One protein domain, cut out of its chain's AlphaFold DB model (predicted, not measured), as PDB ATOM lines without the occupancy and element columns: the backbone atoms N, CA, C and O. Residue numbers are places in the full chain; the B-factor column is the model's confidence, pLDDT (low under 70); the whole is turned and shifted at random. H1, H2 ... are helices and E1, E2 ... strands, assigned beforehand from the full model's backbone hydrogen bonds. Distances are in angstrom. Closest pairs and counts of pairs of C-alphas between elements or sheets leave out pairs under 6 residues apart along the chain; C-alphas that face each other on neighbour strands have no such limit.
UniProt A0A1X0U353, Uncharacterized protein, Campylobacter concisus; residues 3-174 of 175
ATOM      1  N   VAL A   3     146.676 132.915 121.239       95.69
ATOM      2  CA  VAL A   3     145.216 132.748 121.414       95.69
ATOM      3  C   VAL A   3     144.732 133.105 122.820       95.69
ATOM      4  O   VAL A   3     143.571 133.461 123.018       95.69
ATOM      5  N   GLY A   4     145.634 133.120 123.799       96.25
ATOM      6  CA  GLY A   4     145.320 133.498 125.170       96.25
ATOM      7  C   GLY A   4     146.569 133.846 125.966       96.25
ATOM      8  O   GLY A   4     147.657 133.359 125.659       96.25
ATOM      9  N   ILE A   5     146.404 134.678 126.991       97.06
ATOM     10  CA  ILE A   5     147.472 135.065 127.915       97.06
ATOM     11  C   ILE A   5     146.962 134.876 129.342       97.06
ATOM     12  O   ILE A   5     145.851 135.289 129.669       97.06
ATOM     13  N   LEU A   6     147.783 134.284 130.199       97.12
ATOM     14  CA  LEU A   6     147.583 134.225 131.636       97.12
ATOM     15  C   LEU A   6     148.662 135.086 132.298       97.12
ATOM     16  O   LEU A   6     149.848 134.759 132.253       97.12
ATOM     17  N   LEU A   7     148.249 136.201 132.889       96.25
ATOM     18  CA  LEU A   7     149.129 137.114 133.611       96.25
ATOM     19  C   LEU A   7     148.975 136.901 135.104       96.25
ATOM     20  O   LEU A   7     147.859 136.747 135.592       96.25
ATOM     21  N   LYS A   8     150.078 136.968 135.840       94.69
ATOM     22  CA  LYS A   8     150.042 137.065 137.292       94.69
ATOM     23  C   LYS A   8     150.869 138.237 137.768       94.69
ATOM     24  O   LYS A   8     152.062 138.285 137.491       94.69
ATOM     25  N   ASN A   9     150.245 139.123 138.541       95.50
ATOM     26  CA  ASN A   9     150.918 140.223 139.235       95.50
ATOM     27  C   ASN A   9     151.788 141.108 138.313       95.50
ATOM     28  O   ASN A   9     152.889 141.513 138.690       95.50
ATOM     29  N   TYR A  10     151.278 141.423 137.118       95.31
ATOM     30  CA  TYR A  10     151.938 142.292 136.142       95.31
ATOM     31  C   TYR A  10     151.175 143.620 135.986       95.31
ATOM     32  O   TYR A  10     150.003 143.643 135.595       95.31
ATOM     33  N   LYS A  11     151.845 144.743 136.261       94.75
ATOM     34  CA  LYS A  11     151.294 146.108 136.289       94.75
ATOM     35  C   LYS A  11     149.991 146.249 137.081       94.75
ATOM     36  O   LYS A  11     149.994 146.369 138.297       94.75
ATOM     37  N   ILE A  12     148.868 146.340 136.375       94.50
ATOM     38  CA  ILE A  12     147.543 146.563 136.963       94.50
ATOM     39  C   ILE A  12     146.786 145.240 137.137       94.50
ATOM     40  O   ILE A  12     145.764 145.194 137.817       94.50
ATOM     41  N   TYR A  13     147.299 144.152 136.558       95.56
ATOM     42  CA  TYR A  13     146.732 142.816 136.665       95.56
ATOM     43  C   TYR A  13     147.239 142.149 137.946       95.56
ATOM     44  O   TYR A  13     148.258 141.458 137.959       95.56
ATOM     45  N   GLY A  14     146.547 142.419 139.054       94.06
ATOM     46  CA  GLY A  14     146.768 141.755 140.339       94.06
ATOM     47  C   GLY A  14     146.147 140.357 140.391       94.06
ATOM     48  O   GLY A  14     145.057 140.124 139.862       94.06
ATOM     49  N   GLY A  15     146.837 139.431 141.060       93.62
ATOM     50  CA  GLY A  15     146.493 138.013 141.037       93.62
ATOM     51  C   GLY A  15     146.676 137.417 139.644       93.62
ATOM     52  O   GLY A  15     147.308 138.024 138.783       93.62
ATOM     53  N   VAL A  16     146.132 136.219 139.431       95.25
ATOM     54  CA  VAL A  16     146.079 135.600 138.100       95.25
ATOM     55  C   VAL A  16     144.941 136.244 137.304       95.25
ATOM     56  O   VAL A  16     143.876 136.499 137.867       95.25
ATOM     57  N   LYS A  17     145.162 136.519 136.017       97.50
ATOM     58  CA  LYS A  17     144.185 137.082 135.082       97.50
ATOM     59  C   LYS A  17     144.325 136.449 133.709       97.50
ATOM     60  O   LYS A  17     145.414 136.460 133.138       97.50
ATOM     61  N   TYR A  18     143.225 135.917 133.187       97.75
ATOM     62  CA  TYR A  18     143.152 135.441 131.815       97.75
ATOM     63  C   TYR A  18     142.711 136.571 130.880       97.75
ATOM     64  O   TYR A  18     141.724 137.264 131.129       97.75
ATOM     65  N   ILE A  19     143.452 136.746 129.790       96.94
ATOM     66  CA  ILE A  19     143.161 137.689 128.718       96.94
ATOM     67  C   ILE A  19     142.976 136.878 127.428       96.94
ATOM     68  O   ILE A  19     143.946 136.288 126.934       96.94
ATOM     69  N   PRO A  20     141.754 136.824 126.870       94.44
ATOM     70  CA  PRO A  20     141.534 136.228 125.563       94.44
ATOM     71  C   PRO A  20     142.161 137.114 124.488       94.44
ATOM     72  O   PRO A  20     142.015 138.335 124.521       94.44
ATOM     73  N   VAL A  21     142.842 136.490 123.527       93.81
ATOM     74  CA  VAL A  21     143.479 137.207 122.418       93.81
ATOM     75  C   VAL A  21     142.623 137.033 121.172       93.81
ATOM     76  O   VAL A  21     141.953 137.969 120.752       93.81
ATOM     77  N   THR A  22     142.569 135.826 120.610       88.31
ATOM     78  CA  THR A  22     141.766 135.528 119.419       88.31
ATOM     79  C   THR A  22     141.392 134.052 119.364       88.31
ATOM     80  O   THR A  22     142.120 133.207 119.881       88.31
ATOM     81  N   ILE A  23     140.255 133.750 118.730       77.50
ATOM     82  CA  ILE A  23     139.755 132.377 118.545       77.50
ATOM     83  C   ILE A  23     139.617 132.015 117.056       77.50
ATOM     84  O   ILE A  23     139.568 130.841 116.722       77.50
ATOM     85  N   ASN A  24     139.587 132.992 116.141       80.56
ATOM     86  CA  ASN A  24     139.639 132.751 114.689       80.56
ATOM     87  C   ASN A  24     139.781 134.057 113.877       80.56
ATOM     88  O   ASN A  24     139.207 134.208 112.798       80.56
ATOM     89  N   HIS A  25     140.445 135.069 114.435       83.06
ATOM     90  CA  HIS A  25     140.513 136.400 113.833       83.06
ATOM     91  C   HIS A  25     141.952 136.897 113.759       83.06
ATOM     92  O   HIS A  25     142.707 136.794 114.727       83.06
ATOM     93  N   ASN A  26     142.299 137.503 112.623       83.81
ATOM     94  CA  ASN A  26     143.612 138.112 112.392       83.81
ATOM     95  C   ASN A  26     143.754 139.490 113.058       83.81
ATOM     96  O   ASN A  26     144.845 140.050 113.088       83.81
ATOM     97  N   PHE A  27     142.652 140.046 113.565       87.12
ATOM     98  CA  PHE A  27     142.606 141.346 114.213       87.12
ATOM     99  C   PHE A  27     141.914 141.244 115.567       87.12
ATOM    100  O   PHE A  27     140.894 140.567 115.705       87.12
ATOM    101  N   ILE A  28     142.473 141.950 116.545       89.62
ATOM    102  CA  ILE A  28     141.944 142.069 117.900       89.62
ATOM    103  C   ILE A  28     142.007 143.541 118.298       89.62
ATOM    104  O   ILE A  28     142.971 144.236 117.972       89.62
ATOM    105  N   ALA A  29     141.000 144.010 119.024       90.75
ATOM    106  CA  ALA A  29     140.986 145.354 119.578       90.75
ATOM    107  C   ALA A  29     140.689 145.285 121.075       90.75
ATOM    108  O   ALA A  29     139.635 144.802 121.484       90.75
ATOM    109  N   TYR A  30     141.604 145.811 121.886       92.38
ATOM    110  CA  TYR A  30     141.346 146.077 123.297       92.38
ATOM    111  C   TYR A  30     140.869 147.524 123.432       92.38
ATOM    112  O   TYR A  30     141.638 148.455 123.200       92.38
ATOM    113  N   ILE A  31     139.598 147.718 123.788       93.25
ATOM    114  CA  ILE A  31     138.954 149.033 123.928       93.25
ATOM    115  C   ILE A  31     138.555 149.237 125.394       93.25
ATOM    116  O   ILE A  31     138.198 148.286 126.085       93.25
ATOM    117  N   GLY A  32     138.645 150.473 125.880       94.38
ATOM    118  CA  GLY A  32     138.298 150.849 127.251       94.38
ATOM    119  C   GLY A  32     138.933 152.178 127.648       94.38
ATOM    120  O   GLY A  32     139.672 152.772 126.859       94.38
ATOM    121  N   ASP A  33     138.704 152.614 128.881       96.44
ATOM    122  CA  ASP A  33     139.175 153.910 129.380       96.44
ATOM    123  C   ASP A  33     140.696 153.986 129.573       96.44
ATOM    124  O   ASP A  33     141.426 152.983 129.583       96.44
ATOM    125  N   ASN A  34     141.212 155.208 129.702       94.12
ATOM    126  CA  ASN A  34     142.623 155.440 129.997       94.12
ATOM    127  C   ASN A  34     142.993 154.846 131.363       94.12
ATOM    128  O   ASN A  34     142.250 154.961 132.330       94.12
ATOM    129  N   GLY A  35     144.151 154.184 131.435       91.19
ATOM    130  CA  GLY A  35     144.632 153.555 132.671       91.19
ATOM    131  C   GLY A  35     144.047 152.172 132.992       91.19
ATOM    132  O   GLY A  35     144.573 151.511 133.879       91.19
ATOM    133  N   VAL A  36     143.057 151.664 132.242       93.25
ATOM    134  CA  VAL A  36     142.432 150.343 132.505       93.25
ATOM    135  C   VAL A  36     143.334 149.133 132.190       93.25
ATOM    136  O   VAL A  36     142.944 147.991 132.398       93.25
ATOM    137  N   GLY A  37     144.546 149.363 131.670       93.88
ATOM    138  CA  GLY A  37     145.542 148.312 131.434       93.88
ATOM    139  C   GLY A  37     145.691 147.812 130.001       93.88
ATOM    140  O   GLY A  37     146.452 146.879 129.780       93.88
ATOM    141  N   LYS A  38     145.058 148.456 129.012       94.88
ATOM    142  CA  LYS A  38     145.196 148.091 127.585       94.88
ATOM    143  C   LYS A  38     146.664 147.981 127.145       94.88
ATOM    144  O   LYS A  38     147.076 146.956 126.615       94.88
ATOM    145  N   SER A  39     147.465 149.012 127.424       95.44
ATOM    146  CA  SER A  39     148.899 149.016 127.107       95.44
ATOM    147  C   SER A  39     149.678 147.989 127.929       95.44
ATOM    148  O   SER A  39     150.625 147.407 127.420       95.44
ATOM    149  N   SER A  40     149.242 147.693 129.158       96.50
ATOM    150  CA  SER A  40     149.882 146.693 130.019       96.50
ATOM    151  C   SER A  40     149.839 145.284 129.418       96.50
ATOM    152  O   SER A  40     150.758 144.510 129.658       96.50
ATOM    153  N   ILE A  41     148.812 144.951 128.623       96.31
ATOM    154  CA  ILE A  41     148.747 143.677 127.880       96.31
ATOM    155  C   ILE A  41     149.883 143.608 126.854       96.31
ATOM    156  O   ILE A  41     150.596 142.610 126.779       96.31
ATOM    157  N   LEU A  42     150.061 144.678 126.074       94.94
ATOM    158  CA  LEU A  42     151.103 144.755 125.047       94.94
ATOM    159  C   LEU A  42     152.501 144.779 125.665       94.94
ATOM    160  O   LEU A  42     153.407 144.137 125.151       94.94
ATOM    161  N   GLU A  43     152.664 145.459 126.796       96.38
ATOM    162  CA  GLU A  43     153.920 145.453 127.542       96.38
ATOM    163  C   GLU A  43     154.251 144.076 128.117       96.38
ATOM    164  O   GLU A  43     155.403 143.664 128.047       96.38
ATOM    165  N   ALA A  44     153.266 143.321 128.615       96.12
ATOM    166  CA  ALA A  44     153.504 141.945 129.044       96.12
ATOM    167  C   ALA A  44     153.978 141.067 127.873       96.12
ATOM    168  O   ALA A  44     154.882 140.247 128.034       96.12
ATOM    169  N   LEU A  45     153.421 141.263 126.675       95.44
ATOM    170  CA  LEU A  45     153.912 140.585 125.474       95.44
ATOM    171  C   LEU A  45     155.345 141.021 125.127       95.44
ATOM    172  O   LEU A  45     156.166 140.161 124.818       95.44
ATOM    173  N   ASP A  46     155.672 142.312 125.233       95.75
ATOM    174  CA  ASP A  46     157.033 142.826 125.011       95.75
ATOM    175  C   ASP A  46     158.031 142.245 126.034       95.75
ATOM    176  O   ASP A  46     159.093 141.753 125.662       95.75
ATOM    177  N   THR A  47     157.665 142.179 127.318       94.88
ATOM    178  CA  THR A  47     158.441 141.484 128.364       94.88
ATOM    179  C   THR A  47     158.626 139.999 128.049       94.88
ATOM    180  O   THR A  47     159.717 139.455 128.233       94.88
ATOM    181  N   TYR A  48     157.584 139.324 127.562       94.12
ATOM    182  CA  TYR A  48     157.654 137.901 127.248       94.12
ATOM    183  C   TYR A  48     158.547 137.601 126.034       94.12
ATOM    184  O   TYR A  48     159.329 136.657 126.089       94.12
ATOM    185  N   PHE A  49     158.433 138.361 124.941       93.56
ATOM    186  CA  PHE A  49     159.158 138.071 123.697       93.56
ATOM    187  C   PHE A  49     160.542 138.717 123.620       93.56
ATOM    188  O   PHE A  49     161.422 138.148 122.980       93.56
ATOM    189  N   ASN A  50     160.733 139.877 124.253       93.94
ATOM    190  CA  ASN A  50     161.919 140.718 124.066       93.94
ATOM    191  C   ASN A  50     162.718 140.949 125.355       93.94
ATOM    192  O   ASN A  50     163.530 141.870 125.402       93.94
ATOM    193  N   ASP A  51     162.483 140.155 126.407       89.12
ATOM    194  CA  ASP A  51     163.252 140.225 127.661       89.12
ATOM    195  C   ASP A  51     163.289 141.638 128.285       89.12
ATOM    196  O   ASP A  51     164.260 142.037 128.930       89.12
ATOM    197  N   ARG A  52     162.220 142.427 128.095       91.19
ATOM    198  CA  ARG A  52     162.091 143.747 128.727       91.19
ATOM    199  C   ARG A  52     162.018 143.636 130.245       91.19
ATOM    200  O   ARG A  52     161.621 142.614 130.802       91.19
ATOM    201  N   GLU A  53     162.317 144.749 130.904       91.12
ATOM    202  CA  GLU A  53     162.134 144.891 132.343       91.12
ATOM    203  C   GLU A  53     160.689 144.572 132.762       91.12
ATOM    204  O   GLU A  53     159.714 144.902 132.078       91.12
ATOM    205  N   TRP A  54     160.559 143.893 133.898       92.44
ATOM    206  CA  TRP A  54     159.276 143.492 134.448       92.44
ATOM    207  C   TRP A  54     158.658 144.624 135.263       92.44
ATOM    208  O   TRP A  54     159.180 145.019 136.301       92.44
ATOM    209  N   ASN A  55     157.478 145.073 134.848       91.69
ATOM    210  CA  ASN A  55     156.686 146.026 135.613       91.69
ATOM    211  C   ASN A  55     155.713 145.282 136.532       91.69
ATOM    212  O   ASN A  55     154.632 144.866 136.111       91.69
ATOM    213  N   LEU A  56     156.097 145.097 137.793       94.12
ATOM    214  CA  LEU A  56     155.316 144.311 138.747       94.12
ATOM    215  C   LEU A  56     154.100 145.069 139.282       94.12
ATOM    216  O   LEU A  56     154.111 146.294 139.423       94.12
ATOM    217  N   THR A  57     153.055 144.324 139.638       93.88
ATOM    218  CA  THR A  57     151.931 144.892 140.386       93.88
ATOM    219  C   THR A  57     152.399 145.397 141.747       93.88
ATOM    220  O   THR A  57     153.169 144.734 142.444       93.88
ATOM    221  N   LYS A  58     151.917 146.576 142.156       91.44
ATOM    222  CA  LYS A  58     152.276 147.173 143.448       91.44
ATOM    223  C   LYS A  58     151.945 146.210 144.596       91.44
ATOM    224  O   LYS A  58     150.791 145.824 144.762       91.44
ATOM    225  N   GLY A  59     152.956 145.861 145.393       86.12
ATOM    226  CA  GLY A  59     152.822 144.933 146.522       86.12
ATOM    227  C   GLY A  59     152.884 143.446 146.149       86.12
ATOM    228  O   GLY A  59     152.601 142.607 146.999       86.12
ATOM    229  N   ALA A  60     153.238 143.103 144.907       88.38
ATOM    230  CA  ALA A  60     153.475 141.717 144.519       88.38
ATOM    231  C   ALA A  60     154.714 141.144 145.223       88.38
ATOM    232  O   ALA A  60     155.771 141.773 145.236       88.38
ATOM    233  N   SER A  61     154.584 139.933 145.770       83.94
ATOM    234  CA  SER A  61     155.727 139.165 146.270       83.94
ATOM    235  C   SER A  61     156.521 138.570 145.110       83.94
ATOM    236  O   SER A  61     155.934 138.134 144.121       83.94
ATOM    237  N   THR A  62     157.845 138.523 145.244       82.50
ATOM    238  CA  THR A  62     158.775 138.030 144.218       82.50
ATOM    239  C   THR A  62     159.519 136.760 144.621       82.50
ATOM    240  O   THR A  62     160.380 136.318 143.867       82.50
ATOM    241  N   THR A  63     159.238 136.194 145.795       73.31
ATOM    242  CA  THR A  63     160.082 135.154 146.419       73.31
ATOM    243  C   THR A  63     159.339 133.873 146.799       73.31
ATOM    244  O   THR A  63     159.947 132.966 147.351       73.31
ATOM    245  N   ASP A  64     158.044 133.773 146.504       71.25
ATOM    246  CA  ASP A  64     157.182 132.708 147.030       71.25
ATOM    247  C   ASP A  64     156.062 132.363 146.034       71.25
ATOM    248  O   ASP A  64     156.064 132.819 144.891       71.25
ATOM    249  N   ALA A  65     155.059 131.574 146.433       68.12
ATOM    250  CA  ALA A  65     153.962 131.124 145.564       68.12
ATOM    251  C   ALA A  65     153.169 132.260 144.873       68.12
ATOM    252  O   ALA A  65     152.284 131.983 144.064       68.12
ATOM    253  N   ASN A  66     153.458 133.531 145.169       77.06
ATOM    254  CA  ASN A  66     152.927 134.727 144.518       77.06
ATOM    255  C   ASN A  66     153.828 135.354 143.440       77.06
ATOM    256  O   ASN A  66     153.431 136.386 142.891       77.06
ATOM    257  N   VAL A  67     154.942 134.706 143.076       87.00
ATOM    258  CA  VAL A  67     155.852 135.156 142.012       87.00
ATOM    259  C   VAL A  67     155.065 135.519 140.738       87.00
ATOM    260  O   VAL A  67     154.209 134.732 140.299       87.00
ATOM    261  N   PRO A  68     155.298 136.719 140.171       92.81
ATOM    262  CA  PRO A  68     154.685 137.161 138.928       92.81
ATOM    263  C   PRO A  68     155.076 136.271 137.755       92.81
ATOM    264  O   PRO A  68     156.197 135.766 137.686       92.81
ATOM    265  N   TYR A  69     154.164 136.114 136.802       93.81
ATOM    266  CA  TYR A  69     154.443 135.359 135.588       93.81
ATOM    267  C   TYR A  69     153.612 135.825 134.400       93.81
ATOM    268  O   TYR A  69     152.565 136.463 134.549       93.81
ATOM    269  N   ILE A  70     154.070 135.435 133.215       95.50
ATOM    270  CA  ILE A  70     153.372 135.607 131.944       95.50
ATOM    271  C   ILE A  70     153.375 134.248 131.254       95.50
ATOM    272  O   ILE A  70     154.447 133.745 130.926       95.50
ATOM    273  N   THR A  71     152.205 133.656 131.033       95.88
ATOM    274  CA  THR A  71     152.040 132.416 130.262       95.88
ATOM    275  C   THR A  71     151.194 132.705 129.031       95.88
ATOM    276  O   THR A  71     150.151 133.343 129.129       95.88
ATOM    277  N   ILE A  72     151.620 132.227 127.870       96.50
ATOM    278  CA  ILE A  72     150.931 132.409 126.595       96.50
ATOM    279  C   ILE A  72     150.477 131.048 126.068       96.50
ATOM    280  O   ILE A  72     151.245 130.086 126.088       96.50
ATOM    281  N   ALA A  73     149.242 130.983 125.565       96.88
ATOM    282  CA  ALA A  73     148.794 129.905 124.692       96.88
ATOM    283  C   ALA A  73     149.105 130.234 123.236       96.88
ATOM    284  O   ALA A  73     148.609 131.217 122.673       96.88
ATOM    285  N   HIS A  74     149.896 129.358 122.632       96.00
ATOM    286  CA  HIS A  74     150.293 129.405 121.238       96.00
ATOM    287  C   HIS A  74     149.558 128.336 120.457       96.00
ATOM    288  O   HIS A  74     149.475 127.183 120.868       96.00
ATOM    289  N   LEU A  75     149.104 128.729 119.280       95.88
ATOM    290  CA  LEU A  75     148.629 127.839 118.247       95.88
ATOM    291  C   LEU A  75     149.649 127.864 117.106       95.88
ATOM    292  O   LEU A  75     149.822 128.895 116.447       95.88
ATOM    293  N   ILE A  76     150.376 126.769 116.917       95.75
ATOM    294  CA  ILE A  76     151.516 126.688 115.995       95.75
ATOM    295  C   ILE A  76     151.163 125.721 114.871       95.75
ATOM    296  O   ILE A  76     150.864 124.563 115.137       95.75
ATOM    297  N   ASP A  77     151.200 126.179 113.621       95.94
ATOM    298  CA  ASP A  77     150.970 125.314 112.460       95.94
ATOM    299  C   ASP A  77     151.988 124.160 112.444       95.94
ATOM    300  O   ASP A  77     153.194 124.376 112.617       95.94
ATOM    301  N   LYS A  78     151.508 122.926 112.250       96.31
ATOM    302  CA  LYS A  78     152.357 121.727 112.323       96.31
ATOM    303  C   LYS A  78     153.427 121.695 111.231       96.31
ATOM    304  O   LYS A  78     154.517 121.187 111.483       96.31
ATOM    305  N   ASN A  79     153.157 122.237 110.043       95.62
ATOM    306  CA  ASN A  79     154.142 122.298 108.962       95.62
ATOM    307  C   ASN A  79     155.229 123.327 109.285       95.62
ATOM    308  O   ASN A  79     156.414 123.027 109.151       95.62
ATOM    309  N   ILE A  80     154.842 124.505 109.786       94.69
ATOM    310  CA  ILE A  80     155.794 125.528 110.244       94.69
ATOM    311  C   ILE A  80     156.664 124.976 111.381       94.69
ATOM    312  O   ILE A  80     157.887 125.098 111.329       94.69
ATOM    313  N   ALA A  81     156.056 124.322 112.376       93.62
ATOM    314  CA  ALA A  81     156.779 123.715 113.490       93.62
ATOM    315  C   ALA A  81     157.797 122.670 113.010       93.62
ATOM    316  O   ALA A  81     158.962 122.742 113.392       93.62
ATOM    317  N   LYS A  82     157.392 121.742 112.132       91.56
ATOM    318  CA  LYS A  82     158.291 120.722 111.565       91.56
ATOM    319  C   LYS A  82     159.455 121.342 110.793       91.56
ATOM    320  O   LYS A  82     160.588 120.900 110.958       91.56
ATOM    321  N   ASN A  83     159.200 122.397 110.021       93.38
ATOM    322  CA  ASN A  83     160.242 123.101 109.271       93.38
ATOM    323  C   ASN A  83     161.266 123.789 110.189       93.38
ATOM    324  O   ASN A  83     162.458 123.748 109.901       93.38
ATOM    325  N   ILE A  84     160.819 124.404 111.291       92.50
ATOM    326  CA  ILE A  84     161.703 125.099 112.243       92.50
ATOM    327  C   ILE A  84     162.466 124.106 113.131       92.50
ATOM    328  O   ILE A  84     163.657 124.285 113.374       92.50
ATOM    329  N   ILE A  85     161.790 123.066 113.629       92.62
ATOM    330  CA  ILE A  85     162.388 122.050 114.510       92.62
ATOM    331  C   ILE A  85     163.381 121.170 113.732       92.62
ATOM    332  O   ILE A  85     164.377 120.704 114.298       92.62
ATOM    333  N   GLY A  86     163.128 120.948 112.439       89.50
ATOM    334  CA  GLY A  86     163.958 120.114 111.580       89.50
ATOM    335  C   GLY A  86     164.070 118.690 112.125       89.50
ATOM    336  O   GLY A  86     163.078 118.068 112.492       89.50
ATOM    337  N   ASN A  87     165.299 118.182 112.227       89.81
ATOM    338  CA  ASN A  87     165.574 116.797 112.634       89.81
ATOM    339  C   ASN A  87     165.623 116.584 114.160       89.81
ATOM    340  O   ASN A  87     166.061 115.528 114.625       89.81
ATOM    341  N   ASN A  88     165.225 117.568 114.974       92.81
ATOM    342  CA  ASN A  88     165.225 117.424 116.428       92.81
ATOM    343  C   ASN A  88     163.977 116.668 116.918       92.81
ATOM    344  O   ASN A  88     163.067 117.241 117.519       92.81
ATOM    345  N   ASN A  89     163.967 115.352 116.692       89.81
ATOM    346  CA  ASN A  89     162.845 114.472 117.035       89.81
ATOM    347  C   ASN A  89     162.472 114.532 118.526       89.81
ATOM    348  O   ASN A  89     161.295 114.479 118.861       89.81
ATOM    349  N   LYS A  90     163.453 114.718 119.422       93.19
ATOM    350  CA  LYS A  90     163.203 114.843 120.869       93.19
ATOM    351  C   LYS A  90     162.430 116.113 121.222       93.19
ATOM    352  O   LYS A  90     161.633 116.110 122.155       93.19
ATOM    353  N   LEU A  91     162.702 117.221 120.531       91.88
ATOM    354  CA  LEU A  91     161.955 118.462 120.733       91.88
ATOM    355  C   LEU A  91     160.540 118.336 120.165       91.88
ATOM    356  O   LEU A  91     159.593 118.751 120.830       91.88
ATOM    357  N   LEU A  92     160.402 117.734 118.981       93.69
ATOM    358  CA  LEU A  92     159.100 117.485 118.365       93.69
ATOM    359  C   LEU A  92     158.207 116.630 119.272       93.69
ATOM    360  O   LEU A  92     157.084 117.029 119.552       93.69
ATOM    361  N   GLU A  93     158.744 115.538 119.818       93.81
ATOM    362  CA  GLU A  93     158.036 114.662 120.759       93.81
ATOM    363  C   GLU A  93     157.539 115.429 121.996       93.81
ATOM    364  O   GLU A  93     156.402 115.261 122.429       93.81
ATOM    365  N   LYS A  94     158.357 116.335 122.555       93.31
ATOM    366  CA  LYS A  94     157.936 117.178 123.689       93.31
ATOM    367  C   LYS A  94     156.802 118.134 123.314       93.31
ATOM    368  O   LYS A  94     155.887 118.317 124.114       93.31
ATOM    369  N   VAL A  95     156.861 118.746 122.130       94.69
ATOM    370  CA  VAL A  95     155.808 119.643 121.621       94.69
ATOM    371  C   VAL A  95     154.511 118.874 121.383       94.69
ATOM    372  O   VAL A  95     153.449 119.340 121.792       94.69
ATOM    373  N   GLU A  96     154.598 117.691 120.778       95.69
ATOM    374  CA  GLU A  96     153.461 116.798 120.540       95.69
ATOM    375  C   GLU A  96     152.814 116.382 121.856       95.69
ATOM    376  O   GLU A  96     151.616 116.586 122.030       95.69
ATOM    377  N   LYS A  97     153.618 115.953 122.831       95.75
ATOM    378  CA  LYS A  97     153.138 115.563 124.157       95.75
ATOM    379  C   LYS A  97     152.432 116.703 124.898       95.75
ATOM    380  O   LYS A  97     151.374 116.491 125.488       95.75
ATOM    381  N   ILE A  98     152.991 117.919 124.862       95.88
ATOM    382  CA  ILE A  98     152.323 119.106 125.427       95.88
ATOM    383  C   ILE A  98     151.013 119.365 124.686       95.88
ATOM    384  O   ILE A  98     149.990 119.592 125.324       95.88
ATOM    385  N   SER A  99     151.027 119.309 123.355       97.31
ATOM    386  CA  SER A  99     149.835 119.585 122.561       97.31
ATOM    387  C   SER A  99     148.721 118.576 122.792       97.31
ATOM    388  O   SER A  99     147.570 118.985 122.889       97.31
ATOM    389  N   GLU A 100     149.033 117.287 122.873       97.38
ATOM    390  CA  GLU A 100     148.061 116.236 123.177       97.38
ATOM    391  C   GLU A 100     147.419 116.465 124.544       97.38
ATOM    392  O   GLU A 100     146.197 116.452 124.652       97.38
ATOM    393  N   CYS A 101     148.233 116.781 125.557       96.81
ATOM    394  CA  CYS A 101     147.738 117.140 126.882       96.81
ATOM    395  C   CYS A 101     146.815 118.365 126.833       96.81
ATOM    396  O   CYS A 101     145.749 118.352 127.438       96.81
ATOM    397  N   MET A 102     147.186 119.416 126.097       96.62
ATOM    398  CA  MET A 102     146.413 120.661 126.062       96.62
ATOM    399  C   MET A 102     145.136 120.591 125.231       96.62
ATOM    400  O   MET A 102     144.222 121.375 125.480       96.62
ATOM    401  N   TRP A 103     145.049 119.651 124.292       97.38
ATOM    402  CA  TRP A 103     143.807 119.345 123.584       97.38
ATOM    403  C   TRP A 103     142.844 118.470 124.402       97.38
ATOM    404  O   TRP A 103     141.667 118.393 124.053       97.38
ATOM    405  N   ASP A 104     143.306 117.830 125.480       96.44
ATOM    406  CA  ASP A 104     142.456 117.112 126.434       96.44
ATOM    407  C   ASP A 104     141.924 118.066 127.515       96.44
ATOM    408  O   ASP A 104     142.349 118.073 128.676       96.44
ATOM    409  N   PHE A 105     140.995 118.928 127.098       95.62
ATOM    410  CA  PHE A 105     140.439 119.982 127.943       95.62
ATOM    411  C   PHE A 105     139.787 119.443 129.221       95.62
ATOM    412  O   PHE A 105     139.956 120.041 130.282       95.62
ATOM    413  N   ASP A 106     139.079 118.313 129.143       94.75
ATOM    414  CA  ASP A 106     138.372 117.734 130.289       94.75
ATOM    415  C   ASP A 106     139.362 117.249 131.356       94.75
ATOM    416  O   ASP A 106     139.226 117.581 132.541       94.75
ATOM    417  N   THR A 107     140.415 116.539 130.939       95.12
ATOM    418  CA  THR A 107     141.471 116.105 131.858       95.12
ATOM    419  C   THR A 107     142.187 117.303 132.475       95.12
ATOM    420  O   THR A 107     142.348 117.353 133.697       95.12
ATOM    421  N   VAL A 108     142.571 118.299 131.672       95.75
ATOM    422  CA  VAL A 108     143.277 119.496 132.159       95.75
ATOM    423  C   VAL A 108     142.426 120.269 133.169       95.75
ATOM    424  O   VAL A 108     142.908 120.611 134.249       95.75
ATOM    425  N   GLU A 109     141.149 120.512 132.868       94.00
ATOM    426  CA  GLU A 109     140.226 121.216 133.765       94.00
ATOM    427  C   GLU A 109     140.024 120.481 135.098       94.00
ATOM    428  O   GLU A 109     139.945 121.134 136.147       94.00
ATOM    429  N   SER A 110     139.993 119.143 135.075       93.00
ATOM    430  CA  SER A 110     139.868 118.307 136.276       93.00
ATOM    431  C   SER A 110     141.103 118.368 137.186       93.00
ATOM    432  O   SER A 110     140.974 118.315 138.410       93.00
ATOM    433  N   GLN A 111     142.295 118.532 136.602       94.06
ATOM    434  CA  GLN A 111     143.562 118.633 137.334       94.06
ATOM    435  C   GLN A 111     143.818 120.047 137.873       94.06
ATOM    436  O   GLN A 111     144.574 120.226 138.832       94.06
ATOM    437  N   LEU A 112     143.180 121.068 137.292       93.88
ATOM    438  CA  LEU A 112     143.256 122.433 137.796       93.88
ATOM    439  C   LEU A 112     142.536 122.564 139.147       93.88
ATOM    440  O   LEU A 112     141.331 122.323 139.283       93.88
ATOM    441  N   GLY A 113     143.269 123.069 140.142       89.12
ATOM    442  CA  GLY A 113     142.734 123.345 141.474       89.12
ATOM    443  C   GLY A 113     141.478 124.228 141.453       89.12
ATOM    444  O   GLY A 113     141.277 125.062 140.567       89.12
ATOM    445  N   SER A 114     140.619 124.080 142.466       86.75
ATOM    446  CA  SER A 114     139.341 124.808 142.567       86.75
ATOM    447  C   SER A 114     139.489 126.334 142.531       86.75
ATOM    448  O   SER A 114     138.604 127.022 142.033       86.75
ATOM    449  N   LYS A 115     140.627 126.860 142.999       87.62
ATOM    450  CA  LYS A 115     140.943 128.297 143.018       87.62
ATOM    451  C   LYS A 115     141.517 128.831 141.694       87.62
ATOM    452  O   LYS A 115     141.655 130.042 141.547       87.62
ATOM    453  N   SER A 116     141.824 127.970 140.724       92.62
ATOM    454  CA  SER A 116     142.430 128.342 139.433       92.62
ATOM    455  C   SER A 116     141.390 128.821 138.411       92.62
ATOM    456  O   SER A 116     141.373 128.364 137.272       92.62
ATOM    457  N   ILE A 117     140.504 129.737 138.818       95.81
ATOM    458  CA  ILE A 117     139.339 130.189 138.032       95.81
ATOM    459  C   ILE A 117     139.762 130.724 136.658       95.81
ATOM    460  O   ILE A 117     139.201 130.347 135.639       95.81
ATOM    461  N   GLU A 118     140.794 131.559 136.618       97.56
ATOM    462  CA  GLU A 118     141.259 132.212 135.388       97.56
ATOM    463  C   GLU A 118     141.896 131.209 134.415       97.56
ATOM    464  O   GLU A 118     141.668 131.280 133.212       97.56
ATOM    465  N   ALA A 119     142.614 130.205 134.929       96.75
ATOM    466  CA  ALA A 119     143.134 129.111 134.109       96.75
ATOM    467  C   ALA A 119     142.004 128.222 133.557       96.75
ATOM    468  O   ALA A 119     142.074 127.775 132.418       96.75
ATOM    469  N   LYS A 120     140.926 128.014 134.326       97.06
ATOM    470  CA  LYS A 120     139.726 127.310 133.843       97.06
ATOM    471  C   LYS A 120     138.994 128.113 132.767       97.06
ATOM    472  O   LYS A 120     138.623 127.551 131.742       97.06
ATOM    473  N   ASN A 121     138.867 129.431 132.940       97.00
ATOM    474  CA  ASN A 121     138.313 130.326 131.919       97.00
ATOM    475  C   ASN A 121     139.130 130.280 130.623       97.00
ATOM    476  O   ASN A 121     138.560 130.277 129.531       97.00
ATOM    477  N   MET A 122     140.459 130.213 130.745       96.75
ATOM    478  CA  MET A 122     141.351 130.017 129.611       96.75
ATOM    479  C   MET A 122     141.043 128.706 128.887       96.75
ATOM    480  O   MET A 122     140.842 128.736 127.676       96.75
ATOM    481  N   MET A 123     140.931 127.579 129.599       96.38
ATOM    482  CA  MET A 123     140.641 126.298 128.944       96.38
ATOM    483  C   MET A 123     139.278 126.268 128.259       96.38
ATOM    484  O   MET A 123     139.188 125.854 127.102       96.38
ATOM    485  N   LEU A 124     138.248 126.808 128.912       95.38
ATOM    486  CA  LEU A 124     136.914 126.934 128.328       95.38
ATOM    487  C   LEU A 124     136.938 127.736 127.017       95.38
ATOM    488  O   LEU A 124     136.256 127.391 126.052       95.38
ATOM    489  N   ASN A 125     137.727 128.810 126.969       95.00
ATOM    490  CA  ASN A 125     137.872 129.624 125.770       95.00
ATOM    491  C   ASN A 125     138.631 128.880 124.658       95.00
ATOM    492  O   ASN A 125     138.166 128.854 123.518       95.00
ATOM    493  N   LEU A 126     139.749 128.230 125.001       95.50
ATOM    494  CA  LEU A 126     140.587 127.477 124.064       95.50
ATOM    495  C   LEU A 126     139.871 126.264 123.461       95.50
ATOM    496  O   LEU A 126     140.145 125.926 122.312       95.50
ATOM    497  N   ARG A 127     138.907 125.662 124.170       95.25
ATOM    498  CA  ARG A 127     138.076 124.561 123.653       95.25
ATOM    499  C   ARG A 127     137.386 124.905 122.332       95.25
ATOM    500  O   ARG A 127     137.189 124.039 121.487       95.25
ATOM    501  N   ARG A 128     137.087 126.185 122.097       93.62
ATOM    502  CA  ARG A 128     136.473 126.674 120.850       93.62
ATOM    503  C   ARG A 128     137.382 126.544 119.620       93.62
ATOM    504  O   ARG A 128     136.908 126.736 118.507       93.62
ATOM    505  N   LEU A 129     138.671 126.257 119.812       94.00
ATOM    506  CA  LEU A 129     139.644 126.038 118.741       94.00
ATOM    507  C   LEU A 129     139.681 124.585 118.255       94.00
ATOM    508  O   LEU A 129     140.271 124.337 117.205       94.00
ATOM    509  N   ASP A 130     139.098 123.644 119.005       91.94
ATOM    510  CA  ASP A 130     139.242 122.201 118.779       91.94
ATOM    511  C   ASP A 130     138.844 121.803 117.350       91.94
ATOM    512  O   ASP A 130     139.678 121.350 116.561       91.94
ATOM    513  N   GLU A 131     137.598 122.111 116.980       90.75
ATOM    514  CA  GLU A 131     137.016 121.788 115.671       90.75
ATOM    515  C   GLU A 131     137.773 122.422 114.494       90.75
ATOM    516  O   GLU A 131     137.757 121.896 113.383       90.75
ATOM    517  N   LEU A 132     138.444 123.551 114.731       92.50
ATOM    518  CA  LEU A 132     139.110 124.331 113.690       92.50
ATOM    519  C   LEU A 132     140.582 123.939 113.509       92.50
ATOM    520  O   LEU A 132     141.107 124.004 112.397       92.50
ATOM    521  N   TYR A 133     141.264 123.568 114.596       95.56
ATOM    522  CA  TYR A 133     142.725 123.614 114.631       95.56
ATOM    523  C   TYR A 133     143.420 122.385 115.220       95.56
ATOM    524  O   TYR A 133     144.623 122.240 114.999       95.56
ATOM    525  N   LYS A 134     142.730 121.460 115.902       95.31
ATOM    526  CA  LYS A 134     143.387 120.305 116.555       95.31
ATOM    527  C   LYS A 134     144.214 119.437 115.606       95.31
ATOM    528  O   LYS A 134     145.298 118.950 115.946       95.31
ATOM    529  N   THR A 135     143.727 119.239 114.385       96.19
ATOM    530  CA  THR A 135     144.413 118.401 113.392       96.19
ATOM    531  C   THR A 135     145.586 119.124 112.732       96.19
ATOM    532  O   THR A 135     146.604 118.487 112.458       96.19
ATOM    533  N   THR A 136     145.497 120.443 112.552       96.50
ATOM    534  CA  THR A 136     146.449 121.251 111.769       96.50
ATOM    535  C   THR A 136     147.496 121.973 112.615       96.50
ATOM    536  O   THR A 136     148.571 122.284 112.105       96.50
ATOM    537  N   HIS A 137     147.225 122.209 113.901       97.56
ATOM    538  CA  HIS A 137     148.075 123.000 114.785       97.56
ATOM    539  C   HIS A 137     148.421 122.266 116.084       97.56
ATOM    540  O   HIS A 137     147.666 121.434 116.588       97.56
ATOM    541  N   TYR A 138     149.579 122.608 116.640       97.69
ATOM    542  CA  TYR A 138     149.934 122.322 118.021       97.69
ATOM    543  C   TYR A 138     149.391 123.429 118.931       97.69
ATOM    544  O   TYR A 138     149.582 124.612 118.640       97.69
ATOM    545  N   LEU A 139     148.741 123.047 120.032       97.38
ATOM    546  CA  LEU A 139     148.346 123.954 121.109       97.38
ATOM    547  C   LEU A 139     149.367 123.839 122.239       97.38
ATOM    548  O   LEU A 139     149.447 122.816 122.906       97.38
ATOM    549  N   VAL A 140     150.166 124.879 122.451       95.88
ATOM    550  CA  VAL A 140     151.291 124.840 123.390       95.88
ATOM    551  C   VAL A 140     151.191 126.007 124.353       95.88
ATOM    552  O   VAL A 140     151.032 127.153 123.934       95.88
ATOM    553  N   LEU A 141     151.320 125.727 125.647       94.69
ATOM    554  CA  LEU A 141     151.556 126.767 126.639       94.69
ATOM    555  C   LEU A 141     153.049 126.998 126.791       94.69
ATOM    556  O   LEU A 141     153.830 126.052 126.820       94.69
ATOM    557  N   SER A 142     153.441 128.250 126.949       91.94
ATOM    558  CA  SER A 142     154.789 128.590 127.380       91.94
ATOM    559  C   SER A 142     154.756 129.873 128.181       91.94
ATOM    560  O   SER A 142     154.028 130.811 127.853       91.94
ATOM    561  N   GLY A 143     155.537 129.925 129.247       91.69
ATOM    562  CA  GLY A 143     155.552 131.072 130.130       91.69
ATOM    563  C   GLY A 143     156.939 131.405 130.641       91.69
ATOM    564  O   GLY A 143     157.913 130.677 130.448       91.69
ATOM    565  N   ARG A 144     156.997 132.564 131.284       90.69
ATOM    566  CA  ARG A 144     158.162 133.113 131.965       90.69
ATOM    567  C   ARG A 144     157.734 133.542 133.360       90.69
ATOM    568  O   ARG A 144     156.708 134.209 133.507       90.69
ATOM    569  N   GLY A 145     158.499 133.137 134.365       89.38
ATOM    570  CA  GLY A 145     158.363 133.628 135.734       89.38
ATOM    571  C   GLY A 145     159.313 134.797 135.973       89.38
ATOM    572  O   GLY A 145     160.390 134.855 135.379       89.38
ATOM    573  N   TYR A 146     158.940 135.721 136.852       88.00
ATOM    574  CA  TYR A 146     159.841 136.782 137.295       88.00
ATOM    575  C   TYR A 146     161.120 136.176 137.897       88.00
ATOM    576  O   TYR A 146     161.040 135.284 138.737       88.00
ATOM    577  N   LEU A 147     162.290 136.635 137.435       74.62
ATOM    578  CA  LEU A 147     163.634 136.146 137.804       74.62
ATOM    579  C   LEU A 147     163.942 134.669 137.483       74.62
ATOM    580  O   LEU A 147     165.067 134.224 137.708       74.62
ATOM    581  N   SER A 148     163.006 133.918 136.895       67.69
ATOM    582  CA  SER A 148     163.257 132.548 136.442       67.69
ATOM    583  C   SER A 148     163.838 132.577 135.029       67.69
ATOM    584  O   SER A 148     163.115 132.622 134.036       67.69
ATOM    585  N   THR A 149     165.167 132.616 134.937       57.38
ATOM    586  CA  THR A 149     165.894 132.644 133.652       57.38
ATOM    587  C   THR A 149     166.293 131.255 133.157       57.38
ATOM    588  O   THR A 149     166.654 131.099 131.993       57.38
ATOM    589  N   THR A 150     166.214 130.233 134.016       56.53
ATOM    590  CA  THR A 150     166.742 128.889 133.737       56.53
ATOM    591  C   THR A 150     165.686 127.789 133.696       56.53
ATOM    592  O   THR A 150     165.991 126.690 133.234       56.53
ATOM    593  N   HIS A 151     164.456 128.049 134.148       64.38
ATOM    594  CA  HIS A 151     163.409 127.032 134.249       64.38
ATOM    595  C   HIS A 151     162.185 127.405 133.416       64.38
ATOM    596  O   HIS A 151     161.754 128.557 133.376       64.38
ATOM    597  N   ALA A 152     161.620 126.409 132.730       73.88
ATOM    598  CA  ALA A 152     160.350 126.577 132.042       73.88
ATOM    599  C   ALA A 152     159.249 126.853 133.074       73.88
ATOM    600  O   ALA A 152     159.198 126.204 134.116       73.88
ATOM    601  N   HIS A 153     158.372 127.805 132.775       83.12
ATOM    602  CA  HIS A 153     157.295 128.213 133.665       83.12
ATOM    603  C   HIS A 153     155.968 128.172 132.905       83.12
ATOM    604  O   HIS A 153     155.848 128.749 131.832       83.12
ATOM    605  N   PHE A 154     154.954 127.519 133.457       88.75
ATOM    606  CA  PHE A 154     153.616 127.371 132.876       88.75
ATOM    607  C   PHE A 154     152.525 127.939 133.799       88.75
ATOM    608  O   PHE A 154     151.355 128.008 133.419       88.75
ATOM    609  N   GLY A 155     152.889 128.428 134.987       87.88
ATOM    610  CA  GLY A 155     151.988 129.115 135.908       87.88
ATOM    611  C   GLY A 155     150.981 128.158 136.517       87.88
ATOM    612  O   GLY A 155     151.344 127.155 137.120       87.88
ATOM    613  N   SER A 156     149.687 128.435 136.356       90.88
ATOM    614  CA  SER A 156     148.636 127.555 136.890       90.88
ATOM    615  C   SER A 156     148.685 126.112 136.360       90.88
ATOM    616  O   SER A 156     148.027 125.250 136.937       90.88
ATOM    617  N   PHE A 157     149.460 125.849 135.305       93.38
ATOM    618  CA  PHE A 157     149.609 124.542 134.666       93.38
ATOM    619  C   PHE A 157     150.902 123.806 135.053       93.38
ATOM    620  O   PHE A 157     151.124 122.698 134.572       93.38
ATOM    621  N   ASP A 158     151.747 124.366 135.927       89.56
ATOM    622  CA  ASP A 158     153.045 123.758 136.263       89.56
ATOM    623  C   ASP A 158     152.917 122.340 136.821       89.56
ATOM    624  O   ASP A 158     153.653 121.455 136.405       89.56
ATOM    625  N   GLY A 159     151.945 122.082 137.704       88.75
ATOM    626  CA  GLY A 159     151.712 120.730 138.231       88.75
ATOM    627  C   GLY A 159     151.294 119.721 137.154       88.75
ATOM    628  O   GLY A 159     151.688 118.560 137.206       88.75
ATOM    629  N   ILE A 160     150.544 120.174 136.145       93.38
ATOM    630  CA  ILE A 160     150.120 119.341 135.011       93.38
ATOM    631  C   ILE A 160     151.341 118.992 134.154       93.38
ATOM    632  O   ILE A 160     151.560 117.824 133.838       93.38
ATOM    633  N   MET A 161     152.190 119.980 133.855       92.94
ATOM    634  CA  MET A 161     153.424 119.769 133.091       92.94
ATOM    635  C   MET A 161     154.444 118.919 133.858       92.94
ATOM    636  O   MET A 161     155.090 118.056 133.265       92.94
ATOM    637  N   ALA A 162     154.549 119.098 135.177       89.31
ATOM    638  CA  ALA A 162     155.369 118.265 136.053       89.31
ATOM    639  C   ALA A 162     154.981 116.790 135.944       89.31
ATOM    640  O   ALA A 162     155.827 115.948 135.642       89.31
ATOM    641  N   ASN A 163     153.687 116.494 136.082       90.88
ATOM    642  CA  ASN A 163     153.165 115.137 135.952       90.88
ATOM    643  C   ASN A 163     153.369 114.581 134.535       90.88
ATOM    644  O   ASN A 163     153.808 113.442 134.381       90.88
ATOM    645  N   LEU A 164     153.123 115.393 133.499       93.06
ATOM    646  CA  LEU A 164     153.274 114.995 132.097       93.06
ATOM    647  C   LEU A 164     154.705 114.546 131.768       93.06
ATOM    648  O   LEU A 164     154.907 113.614 130.985       93.06
ATOM    649  N   PHE A 165     155.706 115.194 132.362       90.75
ATOM    650  CA  PHE A 165     157.119 114.897 132.129       90.75
ATOM    651  C   PHE A 165     157.787 114.100 133.256       90.75
ATOM    652  O   PHE A 165     158.994 113.878 133.185       90.75
ATOM    653  N   ALA A 166     157.025 113.647 134.259       88.00
ATOM    654  CA  ALA A 166     157.543 112.991 135.463       88.00
ATOM    655  C   ALA A 166     158.677 113.792 136.143       88.00
ATOM    656  O   ALA A 166     159.666 113.232 136.618       88.00
ATOM    657  N   ILE A 167     158.540 115.120 136.160       82.69
ATOM    658  CA  ILE A 167     159.496 116.042 136.774       82.69
ATOM    659  C   ILE A 167     159.125 116.200 138.249       82.69
ATOM    660  O   ILE A 167     157.994 116.555 138.572       82.69
ATOM    661  N   GLN A 168     160.084 115.945 139.139       59.16
ATOM    662  CA  GLN A 168     159.865 116.000 140.588       59.16
ATOM    663  C   GLN A 168     159.853 117.431 141.155       59.16
ATOM    664  O   GLN A 168     159.244 117.646 142.197       59.16
ATOM    665  N   GLU A 169     160.460 118.415 140.477       53.81
ATOM    666  CA  GLU A 169     160.469 119.823 140.907       53.81
ATOM    667  C   GLU A 169     160.306 120.786 139.718       53.81
ATOM    668  O   GLU A 169     161.124 120.794 138.799       53.81
ATOM    669  N   PHE A 170     159.277 121.638 139.758       53.09
ATOM    670  CA  PHE A 170     159.251 122.911 139.030       53.09
ATOM    671  C   PHE A 170     159.476 124.043 140.038       53.09
ATOM    672  O   PHE A 170     158.913 124.013 141.132       53.09
ATOM    673  N   ASP A 171     160.261 125.056 139.663       49.31
ATOM    674  CA  ASP A 171     160.622 126.187 140.538       49.31
ATOM    675  C   ASP A 171     159.403 126.904 141.147       49.31
ATOM    676  O   ASP A 171     159.474 127.399 142.268       49.31
ATOM    677  N   SER A 172     158.255 126.905 140.464       50.06
ATOM    678  CA  SER A 172     157.011 127.500 140.971       50.06
ATOM    679  C   SER A 172     156.400 126.776 142.180       50.06
ATOM    680  O   SER A 172     155.442 127.279 142.773       50.06
ATOM    681  N   GLN A 173     156.945 125.613 142.561       39.84
ATOM    682  CA  GLN A 173     156.547 124.838 143.737       39.84
ATOM    683  C   GLN A 173     157.512 124.958 144.925       39.84
ATOM    684  O   GLN A 173     157.206 124.415 145.990       39.84
ATOM    685  N   ARG A 174     158.643 125.670 144.792       40.38
ATOM    686  CA  ARG A 174     159.509 125.963 145.943       40.38
ATOM    687  C   ARG A 174     158.787 126.961 146.852       40.38
ATOM    688  O   ARG A 174     158.642 128.133 146.518       40.38
TER     689      ARG A 174
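AT A GLANCE: This is residues 3 to 174 of the 175 residues of an uncharacterized protein of Campylobacter concisus (UniProt A0A1X0U353). A twisted sheet of four strands sits between helices in three layers: H1 crosses one face, while H5, running along the strands, and H6, slanting, cover the other. H3 lies beside the edge strand E4, short H2 follows E3 at one end, and H4 packs on H5. The printed part has 172 residues with six named helices and four named strands, in the order E1 E2 H1 E3 H2 H3 H4 H5 E4 H6; the class is mixed, and the sheet, ordered E2 E1 E3 E4, is antiparallel. It is compact, with a radius of gyration of the C-alphas of 16.0 A and spans of 43 by 40 by 32 A.

HOW THE PARTS SIT: E1, residues 3 to 10, and E2, residues 13 to 20, form an antiparallel hairpin; N 7 and O 17, 2.9 A apart, are within hydrogen-bond range. H1, residues 38 to 50, is on the sheet at a height of 9.1 A. E3, residues 69 to 77, is antiparallel to E1, with N 71 and O 6 at 2.9 A; H1 runs across the strands, at 75 degrees to E3 on the local plane, and their closest C-alphas, Tyr 48 and Ile 70, are 6.8 A apart. E2, H1 and E3 make a split strand-helix-strand unit, its two strands running the same way with E1 between them; its crossover is right-handed. H2, residues 78 to 85, and H3, residues 89 to 103, only just touch, only at the corner, with 3 pairs of C-alphas within 8 A, the closest Ile 85 and Leu 92 at 6.8 A. H4, residues 105 to 111, and H5, residues 117 to 133, form a helical hairpin at a shallow tilt of 23 degrees; their closest C-alphas, Glu 109 and Lys 120, are 6.1 A apart. H5 lies over E2 and E1 at a height of 8.5 A, on the opposite face from H1. E4, residues 137 to 145, is antiparallel to E3, with N 74 and O 140 at 2.8 A. H3 stands at the sheet's level; the closest C-alphas of H3 and E4, Ser 99 and Leu 139, are 4.8 A apart. H6, residues 155 to 165, lies over E3 and E4 at a height of 11.9 A, on the same face as H5. In H2, H3 and H4 every O i to N i+4 pair is within hydrogen-bond range; H1 has 8 of 9, H5 8 of 13 and H6 5 of 7.

IN THESE COORDINATES: E1 begins at C-alpha 3 (145.216, 132.748, 121.414). From first to last C-alpha, E3 measures 25.5 A, E4 25.6 A, H5 24.5 A and H3 20.7 A. H6 ends at C-alpha 165 (157.119, 114.897, 132.129).

THE WHOLE: The farthest C-alphas, Asp 33 and Asn 87, are 48.5 A apart. The printed part has no cut; the links E2 to H1 and H1 to E3 are long. pLDDT is under 70 at residues 65, 148 to 151 and 168 to 174.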